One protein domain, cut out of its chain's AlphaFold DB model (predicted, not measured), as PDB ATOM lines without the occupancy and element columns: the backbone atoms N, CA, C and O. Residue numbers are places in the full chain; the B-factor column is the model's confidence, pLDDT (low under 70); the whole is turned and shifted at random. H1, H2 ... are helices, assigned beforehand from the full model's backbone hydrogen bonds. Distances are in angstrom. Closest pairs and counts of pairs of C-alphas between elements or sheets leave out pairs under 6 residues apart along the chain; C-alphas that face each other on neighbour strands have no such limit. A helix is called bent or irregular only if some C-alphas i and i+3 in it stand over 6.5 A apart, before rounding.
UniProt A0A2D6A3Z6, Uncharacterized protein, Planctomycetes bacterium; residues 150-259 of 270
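What this domain is: This is residues 150 to 259 of the 270 residues of an uncharacterized protein of Planctomycetes bacterium (UniProt A0A2D6A3Z6). An elongated helical bundle has the long helix H3 in its middle, with H1, H2, the arm H4b and H5 set in that order round part of it. Helix H4 is bent: its arm H4a folds back from the last part of H3, and residues 208 to 213 stick out at that end. The printed part has 110 residues with five named helices, H1 to H5 along the chain, and no named strand; the class is all helix. It is compact, with a radius of gyration of the C-alphas of 14.0 A, and spans 47 by 27 by 17 A.

How they stand to each other: H1, residues 150 to 161, touches H2, residues 165 to 180, closest at the C-alphas of Cys 159 and Arg 168, 4.3 A apart. This hairpin runs opposite ways at 36 degrees, a tilt only just steep. The hub is H3, residues 183 to 205, which touches four other helices. H1 touches it at a shallow tilt of 9 degrees, the same way, closest at the C-alphas of Val 160 and Gly 196, 6.1 A apart. H4, residues 213 to 237, is by its hydrogen bonds one helix, but bent: C-alphas 224 and 227 are 7.2 A apart, and its arms, H4a up to 224 and H4b from 227, stand at a steep tilt of 49 degrees. H1, H2, H3, H4a and H4b form a bundle, a group of helices and arms gathered together. H2 touches H4b, closest at the C-alphas of Gly 176 and Ser 232, 3.9 A apart, at a shallow tilt of 16 degrees, the same way. H4a touches residues 200 to 205 of H3 alone, closest at the C-alphas of Ser 204 and Trp 218, 4.8 A apart; these two form a hairpin. H5, residues 244 to 254, touches H3, closest at the C-alphas of Val 194 and Val 248, 6.2 A apart, at a shallow tilt of 29 degrees, opposite ways. H1 and H5 are apart. Every O i to N i+4 pair is within hydrogen-bond range in H1, H3, H4a, H4b and H5; in H2 it is 8 of 12.

Where its parts are: H1 begins at C-alpha 150, (62.108, -101.403, 80.856). H2 is 26.1 A long and irregular, with C-alphas 177 and 180 7.6 A apart. H3 is 32.4 A long, from C-alpha 183 at (63.715, -116.546, 80.440). H4a is 17.0 A long, H4b 15.4 A. H5 ends at C-alpha 254, (71.487, -122.474, 73.596).

The domain as a whole: The two C-alphas farthest apart, those of Gly 211 and Asn 258, are 47.2 A apart. The printed part has no cut. The links H1 to H2 and H2 to H3 are tight; H3 to H4 and H4 to H5 are short. Mean pLDDT of the printed part is 92.0, and residues 207 to 213 are under 70.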
ATOM      1  N   ARG A 150      61.492-102.666  81.294       89.50
ATOM      2  CA  ARG A 150      62.108-101.403  80.856       89.50
ATOM      3  C   ARG A 150      63.522-101.205  81.407       89.50
ATOM      4  O   ARG A 150      64.385-100.749  80.666       89.50
ATOM      5  N   ILE A 151      63.773-101.559  82.670       93.12
ATOM      6  CA  ILE A 151      65.087-101.335  83.298       93.12
ATOM      7  C   ILE A 151      66.177-102.225  82.680       93.12
ATOM      8  O   ILE A 151      67.212-101.678  82.303       93.12
ATOM      9  N   PRO A 152      65.962-103.539  82.446       93.56
ATOM     10  CA  PRO A 152      66.905-104.350  81.679       93.56
ATOM     11  C   PRO A 152      67.222-103.765  80.304       93.56
ATOM     12  O   PRO A 152      68.376-103.767  79.895       93.56
ATOM     13  N   LYS A 153      66.221-103.227  79.590       94.00
ATOM     14  CA  LYS A 153      66.428-102.595  78.278       94.00
ATOM     15  C   LYS A 153      67.302-101.345  78.367       94.00
ATOM     16  O   LYS A 153      68.215-101.207  77.557       94.00
ATOM     17  N   LEU A 154      67.066-100.486  79.361       94.88
ATOM     18  CA  LEU A 154      67.927 -99.335  79.641       94.88
ATOM     19  C   LEU A 154      69.368 -99.788  79.919       94.88
ATOM     20  O   LEU A 154      70.292 -99.313  79.267       94.88
ATOM     21  N   LEU A 155      69.559-100.753  80.823       96.44
ATOM     22  CA  LEU A 155      70.882-101.273  81.178       96.44
ATOM     23  C   LEU A 155      71.601-101.927  79.987       96.44
ATOM     24  O   LEU A 155      72.792-101.693  79.802       96.44
ATOM     25  N   MET A 156      70.897-102.692  79.143       95.94
ATOM     26  CA  MET A 156      71.459-103.236  77.897       95.94
ATOM     27  C   MET A 156      71.898-102.121  76.940       95.94
ATOM     28  O   MET A 156      72.959-102.222  76.330       95.94
ATOM     29  N   GLY A 157      71.114-101.043  76.836       95.62
ATOM     30  CA  GLY A 157      71.488 -99.856  76.068       95.62
ATOM     31  C   GLY A 157      72.765 -99.203  76.600       95.62
ATOM     32  O   GLY A 157      73.677 -98.943  75.819       95.62
ATOM     33  N   LEU A 158      72.857 -99.009  77.918       95.19
ATOM     34  CA  LEU A 158      74.035 -98.438  78.581       95.19
ATOM     35  C   LEU A 158      75.282 -99.321  78.427       95.19
ATOM     36  O   LEU A 158      76.364 -98.803  78.194       95.19
ATOM     37  N   CYS A 159      75.150-100.650  78.487       92.12
ATOM     38  CA  CYS A 159      76.287-101.558  78.291       92.12
ATOM     39  C   CYS A 159      76.980-101.354  76.940       92.12
ATOM     40  O   CYS A 159      78.206-101.410  76.857       92.12
ATOM     41  N   VAL A 160      76.193-101.149  75.882       88.12
ATOM     42  CA  VAL A 160      76.693-101.144  74.501       88.12
ATOM     43  C   VAL A 160      77.012 -99.731  74.016       88.12
ATOM     44  O   VAL A 160      77.996 -99.545  73.309       88.12
ATOM     45  N   LYS A 161      76.190 -98.741  74.383       90.69
ATOM     46  CA  LYS A 161      76.195 -97.406  73.762       90.69
ATOM     47  C   LYS A 161      76.745 -96.291  74.646       90.69
ATOM     48  O   LYS A 161      76.817 -95.157  74.185       90.69
ATOM     49  N   ASP A 162      77.032 -96.556  75.920       93.50
ATOM     50  CA  ASP A 162      77.578 -95.511  76.785       93.50
ATOM     51  C   ASP A 162      79.045 -95.234  76.433       93.50
ATOM     52  O   ASP A 162      79.788 -96.143  76.060       93.50
ATOM     53  N   ASN A 163      79.453 -93.970  76.534       89.94
ATOM     54  CA  ASN A 163      80.824 -93.560  76.235       89.94
ATOM     55  C   ASN A 163      81.757 -93.809  77.425       89.94
ATOM     56  O   ASN A 163      82.970 -93.875  77.238       89.94
ATOM     57  N   ASP A 164      81.197 -93.934  78.631       93.81
ATOM     58  CA  ASP A 164      81.955 -94.140  79.853       93.81
ATOM     59  C   ASP A 164      82.084 -95.628  80.212       93.81
ATOM     60  O   ASP A 164      81.100 -96.345  80.418       93.81
ATOM     61  N   ASP A 165      83.323 -96.099  80.331       95.38
ATOM     62  CA  ASP A 165      83.617 -97.517  80.546       95.38
ATOM     63  C   ASP A 165      83.176 -98.007  81.933       95.38
ATOM     64  O   ASP A 165      82.758 -99.160  82.074       95.38
ATOM     65  N   GLN A 166      83.197 -97.140  82.955       96.00
ATOM     66  CA  GLN A 166      82.718 -97.495  84.295       96.00
ATOM     67  C   GLN A 166      81.195 -97.667  84.307       96.00
ATOM     68  O   GLN A 166      80.685 -98.620  84.904       96.00
ATOM     69  N   ALA A 167      80.465 -96.798  83.609       96.06
ATOM     70  CA  ALA A 167      79.028 -96.909  83.407       96.06
ATOM     71  C   ALA A 167      78.672 -98.200  82.656       96.06
ATOM     72  O   ALA A 167      77.784 -98.932  83.101       96.06
ATOM     73  N   ARG A 168      79.401 -98.538  81.581       96.75
ATOM     74  CA  ARG A 168      79.232 -99.808  80.844       96.75
ATOM     75  C   ARG A 168      79.476-101.024  81.735       96.75
ATOM     76  O   ARG A 168      78.665-101.954  81.762       96.75
ATOM     77  N   ALA A 169      80.569-101.019  82.495       97.44
ATOM     78  CA  ALA A 169      80.912-102.096  83.417       97.44
ATOM     79  C   ALA A 169      79.832-102.291  84.489       97.44
ATOM     80  O   ALA A 169      79.350-103.411  84.680       97.44
ATOM     81  N   LYS A 170      79.383-101.207  85.137       97.69
ATOM     82  CA  LYS A 170      78.322-101.268  86.153       97.69
ATOM     83  C   LYS A 170      76.960-101.624  85.582       97.69
ATOM     84  O   LYS A 170      76.205-102.313  86.267       97.69
ATOM     85  N   ALA A 171      76.658-101.241  84.343       97.19
ATOM     86  CA  ALA A 171      75.443-101.677  83.669       97.19
ATOM     87  C   ALA A 171      75.459-103.196  83.456       97.19
ATOM     88  O   ALA A 171      74.487-103.871  83.793       97.19
ATOM     89  N   GLY A 172      76.580-103.754  82.992       97.00
ATOM     90  CA  GLY A 172      76.690-105.198  82.795       97.00
ATOM     91  C   GLY A 172      76.705-105.974  84.106       97.00
ATOM     92  O   GLY A 172      76.077-107.025  84.191       97.00
ATOM     93  N   GLU A 173      77.329-105.439  85.158       96.75
ATOM     94  CA  GLU A 173      77.247-106.000  86.513       96.75
ATOM     95  C   GLU A 173      75.792-106.027  87.017       96.75
ATOM     96  O   GLU A 173      75.305-107.064  87.469       96.75
ATOM     97  N   ALA A 174      75.073-104.908  86.882       96.25
ATOM     98  CA  ALA A 174      73.669-104.776  87.268       96.25
ATOM     99  C   ALA A 174      72.760-105.759  86.517       96.25
ATOM    100  O   ALA A 174      71.832-106.317  87.100       96.25
ATOM    101  N   LEU A 175      73.041-106.021  85.240       96.38
ATOM    102  CA  LEU A 175      72.306-106.998  84.438       96.38
ATOM    103  C   LEU A 175      72.401-108.433  84.988       96.38
ATOM    104  O   LEU A 175      71.459-109.207  84.822       96.38
ATOM    105  N   GLY A 176      73.485-108.790  85.684       95.56
ATOM    106  CA  GLY A 176      73.649-110.110  86.303       95.56
ATOM    107  C   GLY A 176      72.655-110.394  87.435       95.56
ATOM    108  O   GLY A 176      72.309-111.549  87.695       95.56
ATOM    109  N   ASP A 177      72.137-109.351  88.083       94.69
ATOM    110  CA  ASP A 177      71.168-109.484  89.173       94.69
ATOM    111  C   ASP A 177      69.767-109.892  88.661       94.69
ATOM    112  O   ASP A 177      68.952-110.409  89.424       94.69
ATOM    113  N   TYR A 178      69.521-109.816  87.346       93.69
ATOM    114  CA  TYR A 178      68.282-110.265  86.697       93.69
ATOM    115  C   TYR A 178      68.222-111.782  86.434       93.69
ATOM    116  O   TYR A 178      67.324-112.243  85.729       93.69
ATOM    117  N   HIS A 179      69.111-112.588  87.024       93.19
ATOM    118  CA  HIS A 179      69.142-114.054  86.881       93.19
ATOM    119  C   HIS A 179      67.854-114.785  87.302       93.19
ATOM    120  O   HIS A 179      67.623-115.899  86.846       93.19
ATOM    121  N   LYS A 180      66.991-114.161  88.115       91.06
ATOM    122  CA  LYS A 180      65.663-114.700  88.482       91.06
ATOM    123  C   LYS A 180      64.515-114.189  87.602       91.06
ATOM    124  O   LYS A 180      63.367-114.554  87.824       91.06
ATOM    125  N   SER A 181      64.798-113.331  86.622       91.19
ATOM    126  CA  SER A 181      63.780-112.800  85.703       91.19
ATOM    127  C   SER A 181      63.293-113.871  84.736       91.19
ATOM    128  O   SER A 181      63.935-114.908  84.590       91.19
ATOM    129  N   LYS A 182      62.198-113.603  84.015       91.88
ATOM    130  CA  LYS A 182      61.689-114.484  82.951       91.88
ATOM    131  C   LYS A 182      62.780-114.829  81.935       91.88
ATOM    132  O   LYS A 182      63.638-113.995  81.628       91.88
ATOM    133  N   GLN A 183      62.712-116.036  81.375       93.19
ATOM    134  CA  GLN A 183      63.715-116.546  80.440       93.19
ATOM    135  C   GLN A 183      63.998-115.588  79.273       93.19
ATOM    136  O   GLN A 183      65.154-115.404  78.900       93.19
ATOM    137  N   GLU A 184      62.963-114.960  78.717       93.25
ATOM    138  CA  GLU A 184      63.074-113.997  77.614       93.25
ATOM    139  C   GLU A 184      63.970-112.806  77.970       93.25
ATOM    140  O   GLU A 184      64.872-112.456  77.208       93.25
ATOM    141  N   VAL A 185      63.785-112.241  79.168       93.62
ATOM    142  CA  VAL A 185      64.609-111.141  79.683       93.62
ATOM    143  C   VAL A 185      66.051-111.610  79.845       93.62
ATOM    144  O   VAL A 185      66.961-110.970  79.322       93.62
ATOM    145  N   ARG A 186      66.279-112.766  80.488       94.88
ATOM    146  CA  ARG A 186      67.638-113.308  80.687       94.88
ATOM    147  C   ARG A 186      68.349-113.566  79.359       94.88
ATOM    148  O   ARG A 186      69.516-113.222  79.217       94.88
ATOM    149  N   LYS A 187      67.648-114.120  78.368       96.62
ATOM    150  CA  LYS A 187      68.176-114.343  77.015       96.62
ATOM    151  C   LYS A 187      68.526-113.041  76.306       96.62
ATOM    152  O   LYS A 187      69.587-112.970  75.693       96.62
ATOM    153  N   GLY A 188      67.667-112.026  76.396       96.38
ATOM    154  CA  GLY A 188      67.950-110.698  75.849       96.38
ATOM    155  C   GLY A 188      69.230-110.108  76.438       96.38
ATOM    156  O   GLY A 188      70.107-109.672  75.696       96.38
ATOM    157  N   ILE A 189      69.376-110.205  77.762       96.75
ATOM    158  CA  ILE A 189      70.563-109.752  78.489       96.75
ATOM    159  C   ILE A 189      71.814-110.517  78.046       96.75
ATOM    160  O   ILE A 189      72.820-109.901  77.702       96.75
ATOM    161  N   VAL A 190      71.761-111.852  78.020       97.88
ATOM    162  CA  VAL A 190      72.904-112.681  77.613       97.88
ATOM    163  C   VAL A 190      73.311-112.383  76.172       97.88
ATOM    164  O   VAL A 190      74.499-112.228  75.912       97.88
ATOM    165  N   LYS A 191      72.354-112.223  75.250       97.69
ATOM    166  CA  LYS A 191      72.636-111.813  73.867       97.69
ATOM    167  C   LYS A 191      73.405-110.491  73.820       97.69
ATOM    168  O   LYS A 191      74.401-110.405  73.108       97.69
ATOM    169  N   ALA A 192      72.938-109.481  74.557       97.06
ATOM    170  CA  ALA A 192      73.559-108.160  74.585       97.06
ATOM    171  C   ALA A 192      74.984-108.209  75.162       97.06
ATOM    172  O   ALA A 192      75.898-107.659  74.557       97.06
ATOM    173  N   LEU A 193      75.182-108.916  76.279       97.75
ATOM    174  CA  LEU A 193      76.493-109.062  76.919       97.75
ATOM    175  C   LEU A 193      77.478-109.861  76.059       97.75
ATOM    176  O   LEU A 193      78.621-109.446  75.924       97.75
ATOM    177  N   VAL A 194      77.056-110.980  75.457       97.69
ATOM    178  CA  VAL A 194      77.928-111.789  74.586       97.69
ATOM    179  C   VAL A 194      78.342-110.998  73.349       97.69
ATOM    180  O   VAL A 194      79.526-110.963  73.038       97.69
ATOM    181  N   LYS A 195      77.390-110.328  72.686       96.19
ATOM    182  CA  LYS A 195      77.684-109.488  71.518       96.19
ATOM    183  C   LYS A 195      78.635-108.346  71.886       96.19
ATOM    184  O   LYS A 195      79.641-108.163  71.217       96.19
ATOM    185  N   GLY A 196      78.360-107.632  72.978       94.81
ATOM    186  CA  GLY A 196      79.225-106.542  73.421       94.81
ATOM    187  C   GLY A 196      80.617-107.013  73.865       94.81
ATOM    188  O   GLY A 196      81.590-106.312  73.617       94.81
ATOM    189  N   LEU A 197      80.738-108.186  74.508       95.31
ATOM    190  CA  LEU A 197      82.044-108.776  74.833       95.31
ATOM    191  C   LEU A 197      82.826-109.114  73.565       95.31
ATOM    192  O   LEU A 197      84.022-108.857  73.518       95.31
ATOM    193  N   GLU A 198      82.171-109.702  72.562       95.31
ATOM    194  CA  GLU A 198      82.801-110.041  71.284       95.31
ATOM    195  C   GLU A 198      83.295-108.795  70.550       95.31
ATOM    196  O   GLU A 198      84.453-108.774  70.143       95.31
ATOM    197  N   GLU A 199      82.470-107.749  70.469       92.38
ATOM    198  CA  GLU A 199      82.848-106.452  69.899       92.38
ATOM    199  C   GLU A 199      84.039-105.840  70.651       92.38
ATOM    200  O   GLU A 199      85.079-105.589  70.052       92.38
ATOM    201  N   CYS A 200      83.951-105.668  71.977       91.44
ATOM    202  CA  CYS A 200      85.047-105.075  72.750       91.44
ATOM    203  C   CYS A 200      86.343-105.895  72.678       91.44
ATOM    204  O   CYS A 200      87.428-105.317  72.645       91.44
ATOM    205  N   TRP A 201      86.248-107.226  72.663       93.06
ATOM    206  CA  TRP A 201      87.413-108.095  72.543       93.06
ATOM    207  C   TRP A 201      88.056-107.987  71.161       93.06
ATOM    208  O   TRP A 201      89.272-107.817  71.088       93.06
ATOM    209  N   ALA A 202      87.261-108.041  70.090       91.44
ATOM    210  CA  ALA A 202      87.750-107.912  68.720       91.44
ATOM    211  C   ALA A 202      88.464-106.570  68.505       91.44
ATOM    212  O   ALA A 202      89.608-106.568  68.063       91.44
ATOM    213  N   GLU A 203      87.856-105.461  68.931       89.81
ATOM    214  CA  GLU A 203      88.458-104.123  68.848       89.81
ATOM    215  C   GLU A 203      89.748-104.009  69.678       89.81
ATOM    216  O   GLU A 203      90.731-103.412  69.249       89.81
ATOM    217  N   SER A 204      89.807-104.647  70.855       88.81
ATOM    218  CA  SER A 204      91.031-104.661  71.675       88.81
ATOM    219  C   SER A 204      92.186-105.469  71.060       88.81
ATOM    220  O   SER A 204      93.343-105.301  71.458       88.81
ATOM    221  N   LYS A 205      91.876-106.383  70.128       84.94
ATOM    222  CA  LYS A 205      92.823-107.300  69.475       84.94
ATOM    223  C   LYS A 205      93.112-106.949  68.019       84.94
ATOM    224  O   LYS A 205      94.020-107.556  67.459       84.94
ATOM    225  N   ALA A 206      92.376-106.017  67.423       82.06
ATOM    226  CA  ALA A 206      92.606-105.587  66.055       82.06
ATOM    227  C   ALA A 206      94.039-105.045  65.904       82.06
ATOM    228  O   ALA A 206      94.502-104.229  66.708       82.06
ATOM    229  N   ASN A 207      94.744-105.536  64.882       61.19
ATOM    230  CA  ASN A 207      96.030-104.997  64.463       61.19
ATOM    231  C   ASN A 207      95.752-103.742  63.635       61.19
ATOM    232  O   ASN A 207      95.500-103.829  62.439       61.19
ATOM    233  N   LEU A 208      95.732-102.595  64.301       60.22
ATOM    234  CA  LEU A 208      95.819-101.300  63.642       60.22
ATOM    235  C   LEU A 208      97.310-100.956  63.588       60.22
ATOM    236  O   LEU A 208      97.972-100.948  64.631       60.22
ATOM    237  N   ASP A 209      97.847-100.788  62.381       54.59
ATOM    238  CA  ASP A 209      99.244-100.419  62.166       54.59
ATOM    239  C   ASP A 209      99.597 -99.144  62.948       54.59
ATOM    240  O   ASP A 209      98.853 -98.168  62.947       54.59
ATOM    241  N   THR A 210     100.761 -99.171  63.607       46.97
ATOM    242  CA  THR A 210     101.529 -98.025  64.141       46.97
ATOM    243  C   THR A 210     100.792 -96.972  64.992       46.97
ATOM    244  O   THR A 210     100.090 -96.102  64.497       46.97
ATOM    245  N   GLY A 211     101.072 -96.949  66.302       54.03
ATOM    246  CA  GLY A 211     100.869 -95.753  67.144       54.03
ATOM    247  C   GLY A 211      99.423 -95.384  67.504       54.03
ATOM    248  O   GLY A 211      99.193 -94.332  68.096       54.03
ATOM    249  N   ASP A 212      98.452 -96.236  67.180       61.69
ATOM    250  CA  ASP A 212      97.040 -95.868  67.231       61.69
ATOM    251  C   ASP A 212      96.489 -95.781  68.675       61.69
ATOM    252  O   ASP A 212      96.264 -96.791  69.359       61.69
ATOM    253  N   LEU A 213      96.235 -94.549  69.144       65.25
ATOM    254  CA  LEU A 213      95.592 -94.231  70.429       65.25
ATOM    255  C   LEU A 213      94.288 -95.024  70.638       65.25
ATOM    256  O   LEU A 213      93.920 -95.331  71.777       65.25
ATOM    257  N   ASN A 214      93.616 -95.415  69.552       79.38
ATOM    258  CA  ASN A 214      92.390 -96.206  69.595       79.38
ATOM    259  C   ASN A 214      92.599 -97.589  70.221       79.38
ATOM    260  O   ASN A 214      91.777 -98.023  71.035       79.38
ATOM    261  N   ARG A 215      93.722 -98.266  69.940       79.56
ATOM    262  CA  ARG A 215      94.005 -99.589  70.519       79.56
ATOM    263  C   ARG A 215      94.157 -99.510  72.036       79.56
ATOM    264  O   ARG A 215      93.615-100.347  72.756       79.56
ATOM    265  N   ALA A 216      94.858 -98.489  72.532       84.81
ATOM    266  CA  ALA A 216      95.037 -98.272  73.966       84.81
ATOM    267  C   ALA A 216      93.698 -97.985  74.670       84.81
ATOM    268  O   ALA A 216      93.437 -98.522  75.752       84.81
ATOM    269  N   VAL A 217      92.816 -97.203  74.036       87.69
ATOM    270  CA  VAL A 217      91.455 -96.944  74.534       87.69
ATOM    271  C   VAL A 217      90.646 -98.240  74.620       87.69
ATOM    272  O   VAL A 217      90.052 -98.518  75.664       87.69
ATOM    273  N   TRP A 218      90.655 -99.073  73.576       89.00
ATOM    274  CA  TRP A 218      89.928-100.344  73.576       89.00
ATOM    275  C   TRP A 218      90.501-101.368  74.555       89.00
ATOM    276  O   TRP A 218      89.730-102.046  75.230       89.00
ATOM    277  N   ALA A 219      91.824-101.448  74.703       89.44
ATOM    278  CA  ALA A 219      92.466-102.300  75.701       89.44
ATOM    279  C   ALA A 219      92.088-101.882  77.133       89.44
ATOM    280  O   ALA A 219      91.734-102.728  77.957       89.44
ATOM    281  N   LYS A 220      92.083-100.572  77.421       91.94
ATOM    282  CA  LYS A 220      91.639-100.030  78.713       91.94
ATOM    283  C   LYS A 220      90.162-100.326  78.970       91.94
ATOM    284  O   LYS A 220      89.812-100.821  80.041       91.94
ATOM    285  N   ARG A 221      89.302-100.075  77.980       93.12
ATOM    286  CA  ARG A 221      87.870-100.396  78.045       93.12
ATOM    287  C   ARG A 221      87.647-101.879  78.322       93.12
ATOM    288  O   ARG A 221      86.863-102.231  79.201       93.12
ATOM    289  N   TRP A 222      88.352-102.743  77.595       94.38
ATOM    290  CA  TRP A 222      88.294-104.190  77.764       94.38
ATOM    291  C   TRP A 222      88.649-104.610  79.194       94.38
ATOM    292  O   TRP A 222      87.875-105.335  79.819       94.38
ATOM    293  N   ALA A 223      89.744-104.081  79.749       95.19
ATOM    294  CA  ALA A 223      90.170-104.364  81.120       95.19
ATOM    295  C   ALA A 223      89.116-103.974  82.176       95.19
ATOM    296  O   ALA A 223      88.953-104.666  83.179       95.19
ATOM    297  N   VAL A 224      88.365-102.893  81.944       96.06
ATOM    298  CA  VAL A 224      87.295-102.437  82.849       96.06
ATOM    299  C   VAL A 224      86.025-103.292  82.717       96.06
ATOM    300  O   VAL A 224      85.319-103.524  83.701       96.06
ATOM    301  N   ILE A 225      85.716-103.758  81.506       95.94
ATOM    302  CA  ILE A 225      84.423-104.362  81.165       95.94
ATOM    303  C   ILE A 225      84.407-105.892  81.285       95.94
ATOM    304  O   ILE A 225      83.385-106.452  81.699       95.94
ATOM    305  N   GLN A 226      85.504-106.569  80.927       96.31
ATOM    306  CA  GLN A 226      85.552-108.026  80.763       96.31
ATOM    307  C   GLN A 226      85.007-108.763  81.995       96.31
ATOM    308  O   GLN A 226      84.062-109.552  81.901       96.31
ATOM    309  N   ASP A 227      85.584-108.484  83.160       97.06
ATOM    310  CA  ASP A 227      85.321-109.228  84.388       97.06
ATOM    311  C   ASP A 227      83.886-109.063  84.913       97.06
ATOM    312  O   ASP A 227      83.226-110.078  85.175       97.06
ATOM    313  N   PRO A 228      83.350-107.832  85.066       97.19
ATOM    314  CA  PRO A 228      81.961-107.642  85.475       97.19
ATOM    315  C   PRO A 228      80.972-108.352  84.549       97.19
ATOM    316  O   PRO A 228      80.015-108.970  85.020       97.19
ATOM    317  N   TRP A 229      81.214-108.319  83.237       97.88
ATOM    318  CA  TRP A 229      80.305-108.904  82.254       97.88
ATOM    319  C   TRP A 229      80.386-110.434  82.240       97.88
ATOM    320  O   TRP A 229      79.344-111.093  82.239       97.88
ATOM    321  N   MET A 230      81.585-111.020  82.329       97.88
ATOM    322  CA  MET A 230      81.751-112.474  82.470       97.88
ATOM    323  C   MET A 230      81.115-113.001  83.766       97.88
ATOM    324  O   MET A 230      80.445-114.038  83.750       97.88
ATOM    325  N   LYS A 231      81.247-112.271  84.883       97.94
ATOM    326  CA  LYS A 231      80.574-112.612  86.152       97.94
ATOM    327  C   LYS A 231      79.051-112.580  86.009       97.94
ATOM    328  O   LYS A 231      78.379-113.494  86.493       97.94
ATOM    329  N   SER A 232      78.503-111.583  85.318       97.38
ATOM    330  CA  SER A 232      77.066-111.509  85.030       97.38
ATOM    331  C   SER A 232      76.589-112.647  84.133       97.38
ATOM    332  O   SER A 232      75.580-113.278  84.446       97.38
ATOM    333  N   LEU A 233      77.332-112.984  83.075       98.31
ATOM    334  CA  LEU A 233      77.034-114.139  82.224       98.31
ATOM    335  C   LEU A 233      77.010-115.443  83.028       98.31
ATOM    336  O   LEU A 233      76.080-116.240  82.873       98.31
ATOM    337  N   LYS A 234      77.960-115.627  83.953       97.88
ATOM    338  CA  LYS A 234      77.964-116.771  84.871       97.88
ATOM    339  C   LYS A 234      76.716-116.823  85.744       97.88
ATOM    340  O   LYS A 234      76.083-117.871  85.826       97.88
ATOM    341  N   ARG A 235      76.317-115.701  86.348       96.19
ATOM    342  CA  ARG A 235      75.094-115.626  87.171       96.19
ATOM    343  C   ARG A 235      73.826-115.931  86.368       96.19
ATOM    344  O   ARG A 235      72.959-116.645  86.854       96.19
ATOM    345  N   LEU A 236      73.726-115.420  85.141       95.44
ATOM    346  CA  LEU A 236      72.537-115.552  84.289       95.44
ATOM    347  C   LEU A 236      72.353-116.957  83.697       95.44
ATOM    348  O   LEU A 236      71.224-117.354  83.407       95.44
ATOM    349  N   THR A 237      73.453-117.676  83.460       95.62
ATOM    350  CA  THR A 237      73.457-118.940  82.698       95.62
ATOM    351  C   THR A 237      73.889-120.156  83.519       95.62
ATOM    352  O   THR A 237      73.710-121.294  83.078       95.62
ATOM    353  N   GLY A 238      74.512-119.935  84.679       95.81
ATOM    354  CA  GLY A 238      75.178-120.971  85.472       95.81
ATOM    355  C   GLY A 238      76.441-121.549  84.821       95.81
ATOM    356  O   GLY A 238      77.003-122.504  85.346       95.81
ATOM    357  N   GLN A 239      76.882-121.025  83.673       96.31
ATOM    358  CA  GLN A 239      78.090-121.479  82.977       96.31
ATOM    359  C   GLN A 239      79.293-120.613  83.331       96.31
ATOM    360  O   GLN A 239      79.143-119.468  83.737       96.31
ATOM    361  N   SER A 240      80.504-121.133  83.164       96.81
ATOM    362  CA  SER A 240      81.724-120.380  83.444       96.81
ATOM    363  C   SER A 240      82.733-120.625  82.335       96.81
ATOM    364  O   SER A 240      83.163-121.755  82.135       96.81
ATOM    365  N   PHE A 241      83.129-119.561  81.641       97.06
ATOM    366  CA  PHE A 241      84.193-119.583  80.643       97.06
ATOM    367  C   PHE A 241      85.136-118.412  80.901       97.06
ATOM    368  O   PHE A 241      84.680-117.333  81.280       97.06
ATOM    369  N   LYS A 242      86.437-118.638  80.698       94.62
ATOM    370  CA  LYS A 242      87.474-117.606  80.856       94.62
ATOM    371  C   LYS A 242      87.644-116.738  79.603       94.62
ATOM    372  O   LYS A 242      88.176-115.641  79.685       94.62
ATOM    373  N   GLU A 243      87.171-117.220  78.455       95.50
ATOM    374  CA  GLU A 243      87.366-116.597  77.146       95.50
ATOM    375  C   GLU A 243      86.037-116.221  76.485       95.50
ATOM    376  O   GLU A 243      84.984-116.791  76.785       95.50
ATOM    377  N   VAL A 244      86.092-115.290  75.530       95.56
ATOM    378  CA  VAL A 244      84.912-114.774  74.815       95.56
ATOM    379  C   VAL A 244      84.355-115.775  73.803       95.56
ATOM    380  O   VAL A 244      83.144-115.979  73.739       95.56
ATOM    381  N   ARG A 245      85.212-116.457  73.032       96.88
ATOM    382  CA  ARG A 245      84.768-117.393  71.981       96.88
ATOM    383  C   ARG A 245      83.892-118.540  72.518       96.88
ATOM    384  O   ARG A 245      82.844-118.805  71.917       96.88
ATOM    385  N   PRO A 246      84.213-119.181  73.661       98.00
ATOM    386  CA  PRO A 246      83.313-120.146  74.293       98.00
ATOM    387  C   PRO A 246      81.930-119.580  74.642       98.00
ATOM    388  O   PRO A 246      80.933-120.279  74.451       98.00
ATOM    389  N   TRP A 247      81.837-118.319  75.083       97.88
ATOM    390  CA  TRP A 247      80.550-117.665  75.347       97.88
ATOM    391  C   TRP A 247      79.705-117.519  74.078       97.88
ATOM    392  O   TRP A 247      78.521-117.866  74.094       97.88
ATOM    393  N   VAL A 248      80.309-117.084  72.967       97.75
ATOM    394  CA  VAL A 248      79.639-116.963  71.657       97.75
ATOM    395  C   VAL A 248      79.125-118.324  71.178       97.75
ATOM    396  O   VAL A 248      77.946-118.473  70.835       97.75
ATOM    397  N   LYS A 249      79.979-119.356  71.227       98.12
ATOM    398  CA  LYS A 249      79.615-120.733  70.854       98.12
ATOM    399  C   LYS A 249      78.482-121.273  71.726       98.12
ATOM    400  O   LYS A 249      77.522-121.855  71.215       98.12
ATOM    401  N   TRP A 250      78.566-121.062  73.040       97.81
ATOM    402  CA  TRP A 250      77.526-121.481  73.973       97.81
ATOM    403  C   TRP A 250      76.197-120.783  73.679       97.81
ATOM    404  O   TRP A 250      75.163-121.452  73.599       97.81
ATOM    405  N   TRP A 251      76.213-119.465  73.471       97.88
ATOM    406  CA  TRP A 251      75.010-118.696  73.171       97.88
ATOM    407  C   TRP A 251      74.327-119.204  71.899       97.88
ATOM    408  O   TRP A 251      73.139-119.526  71.931       97.88
ATOM    409  N   ASN A 252      75.075-119.391  70.808       98.12
ATOM    410  CA  ASN A 252      74.523-119.893  69.548       98.12
ATOM    411  C   ASN A 252      73.870-121.275  69.682       98.12
ATOM    412  O   ASN A 252      72.800-121.500  69.115       98.12
ATOM    413  N   LYS A 253      74.447-122.169  70.493       97.69
ATOM    414  CA  LYS A 253      73.889-123.505  70.765       97.69
ATOM    415  C   LYS A 253      72.639-123.480  71.656       97.69
ATOM    416  O   LYS A 253      71.808-124.387  71.572       97.69
ATOM    417  N   ASN A 254      72.508-122.488  72.541       96.75
ATOM    418  CA  ASN A 254      71.487-122.474  73.596       96.75
ATOM    419  C   ASN A 254      70.411-121.384  73.431       96.75
ATOM    420  O   ASN A 254      69.416-121.425  74.159       96.75
ATOM    421  N   LYS A 255      70.540-120.454  72.474       95.75
ATOM    422  CA  LYS A 255      69.593-119.337  72.268       95.75
ATOM    423  C   LYS A 255      68.144-119.781  72.032       95.75
ATOM    424  O   LYS A 255      67.225-119.149  72.550       95.75
ATOM    425  N   ASN A 256      67.935-120.924  71.377       95.69
ATOM    426  CA  ASN A 256      66.601-121.470  71.090       95.69
ATOM    427  C   ASN A 256      66.126-122.508  72.122       95.69
ATOM    428  O   ASN A 256      64.993-122.969  72.065       95.69
ATOM    429  N   ARG A 257      66.964-122.876  73.101       94.44
ATOM    430  CA  ARG A 257      66.600-123.882  74.111       94.44
ATOM    431  C   ARG A 257      65.721-123.279  75.199       94.44
ATOM    432  O   ARG A 257      65.851-122.097  75.524       94.44
ATOM    433  N   ASN A 258      64.865-124.090  75.812       93.25
ATOM    434  CA  ASN A 258      64.223-123.721  77.069       93.25
ATOM    435  C   ASN A 258      65.233-123.931  78.215       93.25
ATOM    436  O   ASN A 258      65.765-125.026  78.364       93.25
ATOM    437  N   TRP A 259      65.547-122.864  78.950       91.00
ATOM    438  CA  TRP A 259      66.546-122.855  80.025       91.00
ATOM    439  C   TRP A 259      65.935-123.235  81.374       91.00
ATOM    440  O   TRP A 259      66.675-123.624  82.268       91.00
TER     441      TRP A 259